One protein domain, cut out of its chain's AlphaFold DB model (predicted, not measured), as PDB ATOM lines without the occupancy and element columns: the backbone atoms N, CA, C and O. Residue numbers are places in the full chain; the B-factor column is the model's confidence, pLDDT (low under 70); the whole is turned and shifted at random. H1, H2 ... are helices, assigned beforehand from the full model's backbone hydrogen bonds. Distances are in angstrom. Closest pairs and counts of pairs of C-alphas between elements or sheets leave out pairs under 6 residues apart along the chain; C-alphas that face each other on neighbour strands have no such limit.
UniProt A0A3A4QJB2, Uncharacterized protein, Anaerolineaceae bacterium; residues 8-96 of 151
ATOM      1  N   GLY A   8     431.151 445.721 416.677       60.56
ATOM      2  CA  GLY A   8     432.273 445.017 416.035       60.56
ATOM      3  C   GLY A   8     432.110 443.493 415.994       60.56
ATOM      4  O   GLY A   8     432.686 442.826 415.137       60.56
ATOM      5  N   ALA A   9     431.314 442.933 416.909       62.06
ATOM      6  CA  ALA A   9     431.019 441.505 416.915       62.06
ATOM      7  C   ALA A   9     430.027 441.153 415.801       62.06
ATOM      8  O   ALA A   9     430.248 440.166 415.108       62.06
ATOM      9  N   SER A  10     429.009 441.994 415.565       72.31
ATOM     10  CA  SER A  10     428.044 441.756 414.485       72.31
ATOM     11  C   SER A  10     428.716 441.764 413.111       72.31
ATOM     12  O   SER A  10     428.548 440.820 412.357       72.31
ATOM     13  N   THR A  11     429.585 442.741 412.821       78.25
ATOM     14  CA  THR A  11     430.279 442.830 411.522       78.25
ATOM     15  C   THR A  11     431.247 441.674 411.274       78.25
ATOM     16  O   THR A  11     431.386 441.215 410.142       78.25
ATOM     17  N   THR A  12     431.901 441.169 412.324       82.44
ATOM     18  CA  THR A  12     432.777 439.994 412.217       82.44
ATOM     19  C   THR A  12     431.963 438.727 411.944       82.44
ATOM     20  O   THR A  12     432.352 437.913 411.108       82.44
ATOM     21  N   THR A  13     430.818 438.571 412.615       84.38
ATOM     22  CA  THR A  13     429.882 437.467 412.375       84.38
ATOM     23  C   THR A  13     429.283 437.531 410.971       84.38
ATOM     24  O   THR A  13     429.252 436.512 410.286       84.38
ATOM     25  N   ASP A  14     428.890 438.715 410.503       86.31
ATOM     26  CA  ASP A  14     428.345 438.916 409.158       86.31
ATOM     27  C   ASP A  14     429.372 438.548 408.079       86.31
ATOM     28  O   ASP A  14     429.049 437.841 407.124       86.31
ATOM     29  N   LEU A  15     430.635 438.951 408.261       86.19
ATOM     30  CA  LEU A  15     431.720 438.586 407.351       86.19
ATOM     31  C   LEU A  15     431.994 437.076 407.347       86.19
ATOM     32  O   LEU A  15     432.223 436.496 406.288       86.19
ATOM     33  N   ALA A  16     431.976 436.432 408.516       86.69
ATOM     34  CA  ALA A  16     432.153 434.984 408.610       86.69
ATOM     35  C   ALA A  16     431.014 434.232 407.903       86.69
ATOM     36  O   ALA A  16     431.277 433.293 407.156       86.69
ATOM     37  N   ASN A  17     429.767 434.680 408.077       87.81
ATOM     38  CA  ASN A  17     428.607 434.099 407.403       87.81
ATOM     39  C   ASN A  17     428.674 434.289 405.883       87.81
ATOM     40  O   ASN A  17     428.401 433.345 405.145       87.81
ATOM     41  N   ALA A  18     429.100 435.464 405.408       87.69
ATOM     42  CA  ALA A  18     429.319 435.709 403.984       87.69
ATOM     43  C   ALA A  18     430.401 434.779 403.408       87.69
ATOM     44  O   ALA A  18     430.182 434.134 402.388       87.69
ATOM     45  N   ALA A  19     431.529 434.617 404.108       89.31
ATOM     46  CA  ALA A  19     432.598 433.711 403.688       89.31
ATOM     47  C   ALA A  19     432.153 432.237 403.650       89.31
ATOM     48  O   ALA A  19     432.601 431.483 402.785       89.31
ATOM     49  N   ILE A  20     431.280 431.817 404.572       89.81
ATOM     50  CA  ILE A  20     430.669 430.481 404.554       89.81
ATOM     51  C   ILE A  20     429.747 430.339 403.341       89.81
ATOM     52  O   ILE A  20     429.873 429.360 402.611       89.81
ATOM     53  N   ALA A  21     428.874 431.314 403.086       88.12
ATOM     54  CA  ALA A  21     427.957 431.283 401.949       88.12
ATOM     55  C   ALA A  21     428.705 431.219 400.605       88.12
ATOM     56  O   ALA A  21     428.380 430.386 399.758       88.12
ATOM     57  N   ASP A  22     429.755 432.025 400.439       88.88
ATOM     58  CA  ASP A  22     430.606 432.011 399.245       88.88
ATOM     59  C   ASP A  22     431.324 430.664 399.078       88.88
ATOM     60  O   ASP A  22     431.424 430.121 397.974       88.88
ATOM     61  N   ALA A  23     431.800 430.083 400.185       89.94
ATOM     62  CA  ALA A  23     432.434 428.772 400.172       89.94
ATOM     63  C   ALA A  23     431.459 427.658 399.782       89.94
ATOM     64  O   ALA A  23     431.795 426.801 398.964       89.94
ATOM     65  N   GLU A  24     430.246 427.676 400.326       88.12
ATOM     66  CA  GLU A  24     429.209 426.717 399.962       88.12
ATOM     67  C   GLU A  24     428.801 426.856 398.499       88.12
ATOM     68  O   GLU A  24     428.705 425.846 397.805       88.12
ATOM     69  N   ALA A  25     428.625 428.084 398.005       87.56
ATOM     70  CA  ALA A  25     428.329 428.335 396.601       87.56
ATOM     71  C   ALA A  25     429.420 427.758 395.691       87.56
ATOM     72  O   ALA A  25     429.105 427.106 394.694       87.56
ATOM     73  N   LYS A  26     430.697 427.911 396.064       88.69
ATOM     74  CA  LYS A  26     431.801 427.366 395.271       88.69
ATOM     75  C   LYS A  26     431.848 425.841 395.285       88.69
ATOM     76  O   LYS A  26     432.051 425.225 394.240       88.69
ATOM     77  N   VAL A  27     431.637 425.221 396.445       88.50
ATOM     78  CA  VAL A  27     431.553 423.757 396.555       88.50
ATOM     79  C   VAL A  27     430.370 423.225 395.740       88.50
ATOM     80  O   VAL A  27     430.532 422.247 395.012       88.50
ATOM     81  N   LYS A  28     429.211 423.898 395.788       86.31
ATOM     82  CA  LYS A  28     428.037 423.559 394.970       86.31
ATOM     83  C   LYS A  28     428.347 423.648 393.486       86.31
ATOM     84  O   LYS A  28     428.075 422.695 392.771       86.31
ATOM     85  N   GLU A  29     428.945 424.745 393.032       85.12
ATOM     86  CA  GLU A  29     429.337 424.937 391.630       85.12
ATOM     87  C   GLU A  29     430.200 423.772 391.125       85.12
ATOM     88  O   GLU A  29     429.961 423.240 390.044       85.12
ATOM     89  N   MET A  30     431.176 423.343 391.927       86.25
ATOM     90  CA  MET A  30     432.102 422.278 391.544       86.25
ATOM     91  C   MET A  30     431.473 420.881 391.590       86.25
ATOM     92  O   MET A  30     431.763 420.052 390.731       86.25
ATOM     93  N   LEU A  31     430.606 420.606 392.568       84.69
ATOM     94  CA  LEU A  31     429.960 419.298 392.716       84.69
ATOM     95  C   LEU A  31     428.693 419.143 391.870       84.69
ATOM     96  O   LEU A  31     428.315 418.010 391.581       84.69
ATOM     97  N   ALA A  32     428.072 420.238 391.416       82.06
ATOM     98  CA  ALA A  32     426.830 420.230 390.633       82.06
ATOM     99  C   ALA A  32     426.927 419.441 389.318       82.06
ATOM    100  O   ALA A  32     425.902 419.028 388.769       82.06
ATOM    101  N   GLN A  33     428.148 419.228 388.819       78.38
ATOM    102  CA  GLN A  33     428.411 418.403 387.640       78.38
ATOM    103  C   GLN A  33     428.182 416.904 387.892       78.38
ATOM    104  O   GLN A  33     427.804 416.195 386.965       78.38
ATOM    105  N   ARG A  34     428.415 416.417 389.120       76.94
ATOM    106  CA  ARG A  34     428.360 414.984 389.479       76.94
ATOM    107  C   ARG A  34     427.194 414.659 390.412       76.94
ATOM    108  O   ARG A  34     426.590 413.607 390.266       76.94
ATOM    109  N   TYR A  35     426.859 415.555 391.336       79.19
ATOM    110  CA  TYR A  35     425.870 415.328 392.390       79.19
ATOM    111  C   TYR A  35     424.752 416.370 392.340       79.19
ATOM    112  O   TYR A  35     424.983 417.528 391.984       79.19
ATOM    113  N   ASP A  36     423.537 415.978 392.727       75.31
ATOM    114  CA  ASP A  36     422.450 416.932 392.947       75.31
ATOM    115  C   ASP A  36     422.602 417.576 394.331       75.31
ATOM    116  O   ASP A  36     422.121 417.089 395.350       75.31
ATOM    117  N   VAL A  37     423.349 418.677 394.363       70.88
ATOM    118  CA  VAL A  37     423.645 419.459 395.574       70.88
ATOM    119  C   VAL A  37     422.742 420.693 395.716       70.88
ATOM    120  O   VAL A  37     423.017 421.575 396.532       70.88
ATOM    121  N   SER A  38     421.665 420.778 394.927       64.44
ATOM    122  CA  SER A  38     420.815 421.973 394.808       64.44
ATOM    123  C   SER A  38     420.078 422.353 396.101       64.44
ATOM    124  O   SER A  38     419.867 423.538 396.354       64.44
ATOM    125  N   ALA A  39     419.755 421.376 396.953       57.25
ATOM    126  CA  ALA A  39     418.986 421.579 398.185       57.25
ATOM    127  C   ALA A  39     419.827 421.610 399.480       57.25
ATOM    128  O   ALA A  39     419.290 421.891 400.549       57.25
ATOM    129  N   ALA A  40     421.129 421.316 399.419       59.44
ATOM    130  CA  ALA A  40     421.947 421.108 400.614       59.44
ATOM    131  C   ALA A  40     422.611 422.414 401.092       59.44
ATOM    132  O   ALA A  40     423.486 422.959 400.423       59.44
ATOM    133  N   GLU A  41     422.235 422.929 402.261       63.22
ATOM    134  CA  GLU A  41     423.072 423.882 403.005       63.22
ATOM    135  C   GLU A  41     424.071 423.088 403.848       63.22
ATOM    136  O   GLU A  41     423.705 422.445 404.837       63.22
ATOM    137  N   PHE A  42     425.336 423.075 403.433       67.25
ATOM    138  CA  PHE A  42     426.308 422.106 403.937       67.25
ATOM    139  C   PHE A  42     426.642 422.275 405.426       67.25
ATOM    140  O   PHE A  42     426.997 421.298 406.081       67.25
ATOM    141  N   ASN A  43     426.532 423.492 405.965       59.81
ATOM    142  CA  ASN A  43     426.858 423.784 407.362       59.81
ATOM    143  C   ASN A  43     425.664 423.763 408.330       59.81
ATOM    144  O   ASN A  43     425.889 423.801 409.540       59.81
ATOM    145  N   THR A  44     424.422 423.700 407.844       57.31
ATOM    146  CA  THR A  44     423.207 423.823 408.678       57.31
ATOM    147  C   THR A  44     422.284 422.609 408.592       57.31
ATOM    148  O   THR A  44     421.494 422.391 409.511       57.31
ATOM    149  N   THR A  45     422.387 421.790 407.539       56.56
ATOM    150  CA  THR A  45     421.510 420.626 407.355       56.56
ATOM    151  C   THR A  45     422.168 419.313 407.780       56.56
ATOM    152  O   THR A  45     423.314 419.007 407.455       56.56
ATOM    153  N   THR A  46     421.415 418.497 408.520       54.50
ATOM    154  CA  THR A  46     421.845 417.186 409.035       54.50
ATOM    155  C   THR A  46     421.800 416.072 407.988       54.50
ATOM    156  O   THR A  46     422.058 414.930 408.326       54.50
ATOM    157  N   SER A  47     421.469 416.348 406.725       56.06
ATOM    158  CA  SER A  47     421.493 415.338 405.651       56.06
ATOM    159  C   SER A  47     422.760 415.405 404.795       56.06
ATOM    160  O   SER A  47     422.838 414.776 403.744       56.06
ATOM    161  N   VAL A  48     423.733 416.224 405.194       64.38
ATOM    162  CA  VAL A  48     424.922 416.504 404.389       64.38
ATOM    163  C   VAL A  48     425.998 415.466 404.664       64.38
ATOM    164  O   VAL A  48     426.266 415.126 405.820       64.38
ATOM    165  N   ALA A  49     426.655 415.030 403.589       70.06
ATOM    166  CA  ALA A  49     427.847 414.202 403.635       70.06
ATOM    167  C   ALA A  49     428.898 414.792 404.596       70.06
ATOM    168  O   ALA A  49     429.396 415.900 404.346       70.06
ATOM    169  N   PRO A  50     429.291 414.073 405.667       74.38
ATOM    170  CA  PRO A  50     430.221 414.576 406.680       74.38
ATOM    171  C   PRO A  50     431.546 415.101 406.113       74.38
ATOM    172  O   PRO A  50     432.163 415.985 406.706       74.38
ATOM    173  N   ALA A  51     431.965 414.601 404.947       81.06
ATOM    174  CA  ALA A  51     433.176 415.025 404.249       81.06
ATOM    175  C   ALA A  51     433.115 416.464 403.689       81.06
ATOM    176  O   ALA A  51     434.154 417.113 403.578       81.06
ATOM    177  N   LEU A  52     431.931 417.006 403.374       84.06
ATOM    178  CA  LEU A  52     431.802 418.362 402.810       84.06
ATOM    179  C   LEU A  52     431.928 419.463 403.866       84.06
ATOM    180  O   LEU A  52     432.351 420.580 403.560       84.06
ATOM    181  N   VAL A  53     431.614 419.159 405.125       85.56
ATOM    182  CA  VAL A  53     431.724 420.104 406.244       85.56
ATOM    183  C   VAL A  53     433.165 420.607 406.450       85.56
ATOM    184  O   VAL A  53     433.373 421.819 406.462       85.56
ATOM    185  N   PRO A  54     434.200 419.756 406.594       87.50
ATOM    186  CA  PRO A  54     435.570 420.245 406.749       87.50
ATOM    187  C   PRO A  54     436.078 420.980 405.500       87.50
ATOM    188  O   PRO A  54     436.769 421.989 405.638       87.50
ATOM    189  N   ILE A  55     435.685 420.542 404.299       89.44
ATOM    190  CA  ILE A  55     436.069 421.181 403.032       89.44
ATOM    191  C   ILE A  55     435.521 422.610 402.953       89.44
ATOM    192  O   ILE A  55     436.279 423.552 402.710       89.44
ATOM    193  N   THR A  56     434.220 422.788 403.205       89.81
ATOM    194  CA  THR A  56     433.584 424.114 403.201       89.81
ATOM    195  C   THR A  56     434.190 425.022 404.266       89.81
ATOM    196  O   THR A  56     434.458 426.187 403.988       89.81
ATOM    197  N   ARG A  57     434.508 424.496 405.456       88.31
ATOM    198  CA  ARG A  57     435.160 425.263 406.530       88.31
ATOM    199  C   ARG A  57     436.570 425.721 406.177       88.31
ATOM    200  O   ARG A  57     436.910 426.867 406.464       88.31
ATOM    201  N   TRP A  58     437.396 424.871 405.566       92.25
ATOM    202  CA  TRP A  58     438.731 425.282 405.115       92.25
ATOM    203  C   TRP A  58     438.648 426.356 404.030       92.25
ATOM    204  O   TRP A  58     439.369 427.355 404.093       92.25
ATOM    205  N   LEU A  59     437.719 426.205 403.085       91.81
ATOM    206  CA  LEU A  59     437.506 427.191 402.033       91.81
ATOM    207  C   LEU A  59     436.998 428.527 402.609       91.81
ATOM    208  O   LEU A  59     437.577 429.574 402.321       91.81
ATOM    209  N   ALA A  60     436.010 428.494 403.507       90.69
ATOM    210  CA  ALA A  60     435.484 429.675 404.191       90.69
ATOM    211  C   ALA A  60     436.559 430.379 405.030       90.69
ATOM    212  O   ALA A  60     436.696 431.600 404.974       90.69
ATOM    213  N   ALA A  61     437.387 429.618 405.752       89.94
ATOM    214  CA  ALA A  61     438.524 430.166 406.485       89.94
ATOM    215  C   ALA A  61     439.505 430.878 405.543       89.94
ATOM    216  O   ALA A  61     439.998 431.956 405.874       89.94
ATOM    217  N   SER A  62     439.765 430.322 404.353       91.75
ATOM    218  CA  SER A  62     440.641 430.956 403.363       91.75
ATOM    219  C   SER A  62     440.115 432.324 402.904       91.75
ATOM    220  O   SER A  62     440.895 433.282 402.841       91.75
ATOM    221  N   TYR A  63     438.802 432.439 402.671       89.62
ATOM    222  CA  TYR A  63     438.139 433.690 402.295       89.62
ATOM    223  C   TYR A  63     438.131 434.689 403.445       89.62
ATOM    224  O   TYR A  63     438.512 435.844 403.260       89.62
ATOM    225  N   TYR A  64     437.812 434.235 404.654       88.38
ATOM    226  CA  TYR A  64     437.856 435.074 405.843       88.38
ATOM    227  C   TYR A  64     439.248 435.688 406.045       88.38
ATOM    228  O   TYR A  64     439.380 436.907 406.147       88.38
ATOM    229  N   TYR A  65     440.309 434.874 405.999       86.62
ATOM    230  CA  TYR A  65     441.678 435.372 406.134       86.62
ATOM    231  C   TYR A  65     442.069 436.363 405.034       86.62
ATOM    232  O   TYR A  65     442.839 437.277 405.314       86.62
ATOM    233  N   LEU A  66     441.553 436.225 403.808       82.94
ATOM    234  CA  LEU A  66     441.794 437.206 402.745       82.94
ATOM    235  C   LEU A  66     441.135 438.555 403.050       82.94
ATOM    236  O   LEU A  66     441.769 439.588 402.856       82.94
ATOM    237  N   HIS A  67     439.904 438.550 403.564       80.44
ATOM    238  CA  HIS A  67     439.159 439.778 403.842       80.44
ATOM    239  C   HIS A  67     439.590 440.483 405.131       80.44
ATOM    240  O   HIS A  67     439.539 441.709 405.202       80.44
ATOM    241  N   THR A  68     440.052 439.746 406.144       79.06
ATOM    242  CA  THR A  68     440.471 440.338 407.425       79.06
ATOM    243  C   THR A  68     441.964 440.649 407.508       79.06
ATOM    244  O   THR A  68     442.408 441.326 408.437       79.06
ATOM    245  N   SER A  69     442.777 440.135 406.584       74.00
ATOM    246  CA  SER A  69     444.225 440.336 406.626       74.00
ATOM    247  C   SER A  69     444.624 441.699 406.085       74.00
ATOM    248  O   SER A  69     444.295 442.072 404.964       74.00
ATOM    249  N   ARG A  70     445.476 442.405 406.832       70.12
ATOM    250  CA  ARG A  70     446.149 443.629 406.366       70.12
ATOM    251  C   ARG A  70     447.363 443.342 405.460       70.12
ATOM    252  O   ARG A  70     448.260 444.171 405.370       70.12
ATOM    253  N   GLY A  71     447.420 442.172 404.815       62.81
ATOM    254  CA  GLY A  71     448.453 441.831 403.825       62.81
ATOM    255  C   GLY A  71     449.746 441.221 404.385       62.81
ATOM    256  O   GLY A  71     450.780 441.261 403.720       62.81
ATOM    257  N   GLY A  72     449.727 440.641 405.589       81.12
ATOM    258  CA  GLY A  72     450.889 439.930 406.138       81.12
ATOM    259  C   GLY A  72     451.177 438.625 405.382       81.12
ATOM    260  O   GLY A  72     450.268 437.812 405.200       81.12
ATOM    261  N   LYS A  73     452.439 438.396 404.981       83.69
ATOM    262  CA  LYS A  73     452.871 437.206 404.211       83.69
ATOM    263  C   LYS A  73     452.418 435.882 404.841       83.69
ATOM    264  O   LYS A  73     452.001 434.979 404.125       83.69
ATOM    265  N   GLU A  74     452.447 435.783 406.168       84.06
ATOM    266  CA  GLU A  74     452.043 434.575 406.900       84.06
ATOM    267  C   GLU A  74     450.543 434.277 406.787       84.06
ATOM    268  O   GLU A  74     450.154 433.120 406.642       84.06
ATOM    269  N   ILE A  75     449.694 435.309 406.803       84.50
ATOM    270  CA  ILE A  75     448.238 435.136 406.707       84.50
ATOM    271  C   ILE A  75     447.845 434.762 405.278       84.50
ATOM    272  O   ILE A  75     447.006 433.886 405.080       84.50
ATOM    273  N   VAL A  76     448.490 435.377 404.282       86.19
ATOM    274  CA  VAL A  76     448.309 435.001 402.872       86.19
ATOM    275  C   VAL A  76     448.731 433.550 402.653       86.19
ATOM    276  O   VAL A  76     447.998 432.793 402.021       86.19
ATOM    277  N   ASN A  77     449.866 433.136 403.224       89.00
ATOM    278  CA  ASN A  77     450.323 431.754 403.126       89.00
ATOM    279  C   ASN A  77     449.337 430.784 403.792       89.00
ATOM    280  O   ASN A  77     448.959 429.787 403.190       89.00
ATOM    281  N   ARG A  78     448.840 431.112 404.990       87.31
ATOM    282  CA  ARG A  78     447.841 430.298 405.693       87.31
ATOM    283  C   ARG A  78     446.525 430.187 404.915       87.31
ATOM    284  O   ARG A  78     445.976 429.094 404.816       87.31
ATOM    285  N   SER A  79     446.035 431.287 404.339       89.75
ATOM    286  CA  SER A  79     444.855 431.269 403.463       89.75
ATOM    287  C   SER A  79     445.079 430.358 402.252       89.75
ATOM    288  O   SER A  79     444.238 429.509 401.961       89.75
ATOM    289  N   LYS A  80     446.247 430.464 401.606       90.81
ATOM    290  CA  LYS A  80     446.623 429.606 400.480       90.81
ATOM    291  C   LYS A  80     446.641 428.125 400.868       90.81
ATOM    292  O   LYS A  80     446.019 427.336 400.170       90.81
ATOM    293  N   THR A  81     447.246 427.765 402.001       92.25
ATOM    294  CA  THR A  81     447.261 426.378 402.494       92.25
ATOM    295  C   THR A  81     445.851 425.829 402.701       92.25
ATOM    296  O   THR A  81     445.548 424.738 402.229       92.25
ATOM    297  N   TYR A  82     444.956 426.581 403.351       92.25
ATOM    298  CA  TYR A  82     443.577 426.118 403.546       92.25
ATOM    299  C   TYR A  82     442.810 425.977 402.234       92.25
ATOM    300  O   TYR A  82     442.056 425.019 402.062       92.25
ATOM    301  N   LYS A  83     443.033 426.897 401.291       92.88
ATOM    302  CA  LYS A  83     442.452 426.804 399.954       92.88
ATOM    303  C   LYS A  83     442.947 425.557 399.223       92.88
ATOM    304  O   LYS A  83     442.132 424.835 398.667       92.88
ATOM    305  N   GLU A  84     444.248 425.285 399.240       94.00
ATOM    306  CA  GLU A  84     444.838 424.108 398.589       94.00
ATOM    307  C   GLU A  84     444.297 422.805 399.182       94.00
ATOM    308  O   GLU A  84     443.835 421.952 398.430       94.00
ATOM    309  N   MET A  85     444.229 422.691 400.512       91.88
ATOM    310  CA  MET A  85     443.650 421.517 401.176       91.88
ATOM    311  C   MET A  85     442.176 421.294 400.807       91.88
ATOM    312  O   MET A  85     441.756 420.157 400.591       91.88
ATOM    313  N   ALA A  86     441.371 422.359 400.741       91.88
ATOM    314  CA  ALA A  86     439.970 422.252 400.339       91.88
ATOM    315  C   ALA A  86     439.840 421.824 398.868       91.88
ATOM    316  O   ALA A  86     439.067 420.921 398.553       91.88
ATOM    317  N   MET A  87     440.624 422.443 397.983       92.25
ATOM    318  CA  MET A  87     440.586 422.177 396.545       92.25
ATOM    319  C   MET A  87     441.083 420.775 396.195       92.25
ATOM    320  O   MET A  87     440.460 420.126 395.367       92.25
ATOM    321  N   GLU A  88     442.138 420.275 396.842       93.00
ATOM    322  CA  GLU A  88     442.649 418.918 396.609       93.00
ATOM    323  C   GLU A  88     441.591 417.859 396.951       93.00
ATOM    324  O   GLU A  88     441.362 416.921 396.192       93.00
ATOM    325  N   ASN A  89     440.892 418.027 398.077       89.88
ATOM    326  CA  ASN A  89     439.834 417.098 398.470       89.88
ATOM    327  C   ASN A  89     438.601 417.199 397.557       89.88
ATOM    328  O   ASN A  89     438.005 416.176 397.226       89.88
ATOM    329  N   LEU A  90     438.244 418.404 397.098       89.19
ATOM    330  CA  LEU A  90     437.197 418.576 396.084       89.19
ATOM    331  C   LEU A  90     437.582 417.932 394.755       89.19
ATOM    332  O   LEU A  90     436.749 417.298 394.118       89.19
ATOM    333  N   GLU A  91     438.838 418.058 394.340       90.06
ATOM    334  CA  GLU A  91     439.324 417.486 393.090       90.06
ATOM    335  C   GLU A  91     439.263 415.956 393.111       90.06
ATOM    336  O   GLU A  91     438.807 415.359 392.137       90.06
ATOM    337  N   LYS A  92     439.604 415.320 394.239       88.75
ATOM    338  CA  LYS A  92     439.432 413.869 394.436       88.75
ATOM    339  C   LYS A  92     437.972 413.430 394.286       88.75
ATOM    340  O   LYS A  92     437.695 412.417 393.642       88.75
ATOM    341  N   LEU A  93     437.034 414.217 394.820       87.12
ATOM    342  CA  LEU A  93     435.595 413.973 394.673       87.12
ATOM    343  C   LEU A  93     435.108 414.190 393.232       87.12
ATOM    344  O   LEU A  93     434.211 413.487 392.778       87.12
ATOM    345  N   ILE A  94     435.684 415.127 392.482       84.44
ATOM    346  CA  ILE A  94     435.317 415.363 391.075       84.44
ATOM    347  C   ILE A  94     435.874 414.253 390.176       84.44
ATOM    348  O   ILE A  94     435.177 413.762 389.292       84.44
ATOM    349  N   LYS A  95     437.114 413.817 390.428       84.44
ATOM    350  CA  LYS A  95     437.822 412.792 389.644       84.44
ATOM    351  C   LYS A  95     437.384 411.355 389.920       84.44
ATOM    352  O   LYS A  95     437.905 410.449 389.278       84.44
ATOM    353  N   ARG A  96     436.423 411.136 390.825       82.88
ATOM    354  CA  ARG A  96     435.956 409.797 391.239       82.88
ATOM    355  C   ARG A  96     437.036 408.964 391.943       82.88
ATOM    356  O   ARG A  96     436.976 407.743 391.935       82.88
TER     357      ARG A  96
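Overview. This is residues 8 to 96 of the 151 residues of an uncharacterized protein of Anaerolineaceae bacterium (UniProt A0A3A4QJB2). What does the model look like? H2 and H3 lie side by side as a helical hairpin, and the longest helix, H1, crosses H2 as an X on the side away from H3, with H2 in the middle. H1 reaches H3 with its residues 27 to 31, and residues 32 to 51 make a long loop from the end of H1 back to the beginning of H2. What is it built of? The printed part has 89 residues with three named helices, in the order H1, H2, H3, and no named strand; its class is all helix. How large is it? It is compact, with a radius of gyration of the C-alphas of 13.6 A, and its C-alphas span 38 by 28 by 18 A.

Arrangement. What does the first helix touch? H1, residues 8 to 31, touches H2, residues 52 to 68, at a steep tilt of 50 degrees, opposite ways; the closest C-alphas are those of Ile 20 and Ala 60, 4.9 A apart. With residues 27 to 31 alone H1 touches residues 90 to 94 of H3, which is residues 73 to 94; the closest C-alphas, those of Leu 31 and Ile 94, are 6.8 A apart, and the two run the same way at a shallow tilt of 34 degrees, only just short of steep. How do the second and third helices stand? H2 and H3 are a helical hairpin: they touch and run opposite ways at a shallow tilt of 27 degrees, and their closest C-alphas, those of Ser 62 and Ser 79, are 4.2 A apart. Two of the three touching pairs are at a shallow tilt, and the helix packing is only just mostly aligned. What do the backbones show? In H1, H2 and H3 every O i to N i+4 pair is within hydrogen-bond range.

Along the chain. Where does H1 run? It begins at C-alpha 8, at (432.273, 445.017, 416.035), and ends at Leu 31, 34.8 A from first to last C-alpha. Where are the other two? H2 runs from Leu 52, with its C-alpha at (431.802, 418.362, 402.810), to Thr 68, over 24.1 A. H3 runs from Lys 73 to Ile 94, whose C-alpha is at (435.317, 415.363, 391.075), over 30.9 A.

Size, cuts and confidence. How far apart are the ends? The C-alphas of Gly 8 and Arg 96, the two farthest apart, are 43.2 A apart, and the printed part has no cut. Which links are long? H1 to H2 is a long link of 20 residues, and H2 to H3 is a tight link of 4. Where is confidence low? The mean pLDDT of the printed part is 81.7, and residues 8 to 9, 38 to 48 and 71 are under 70.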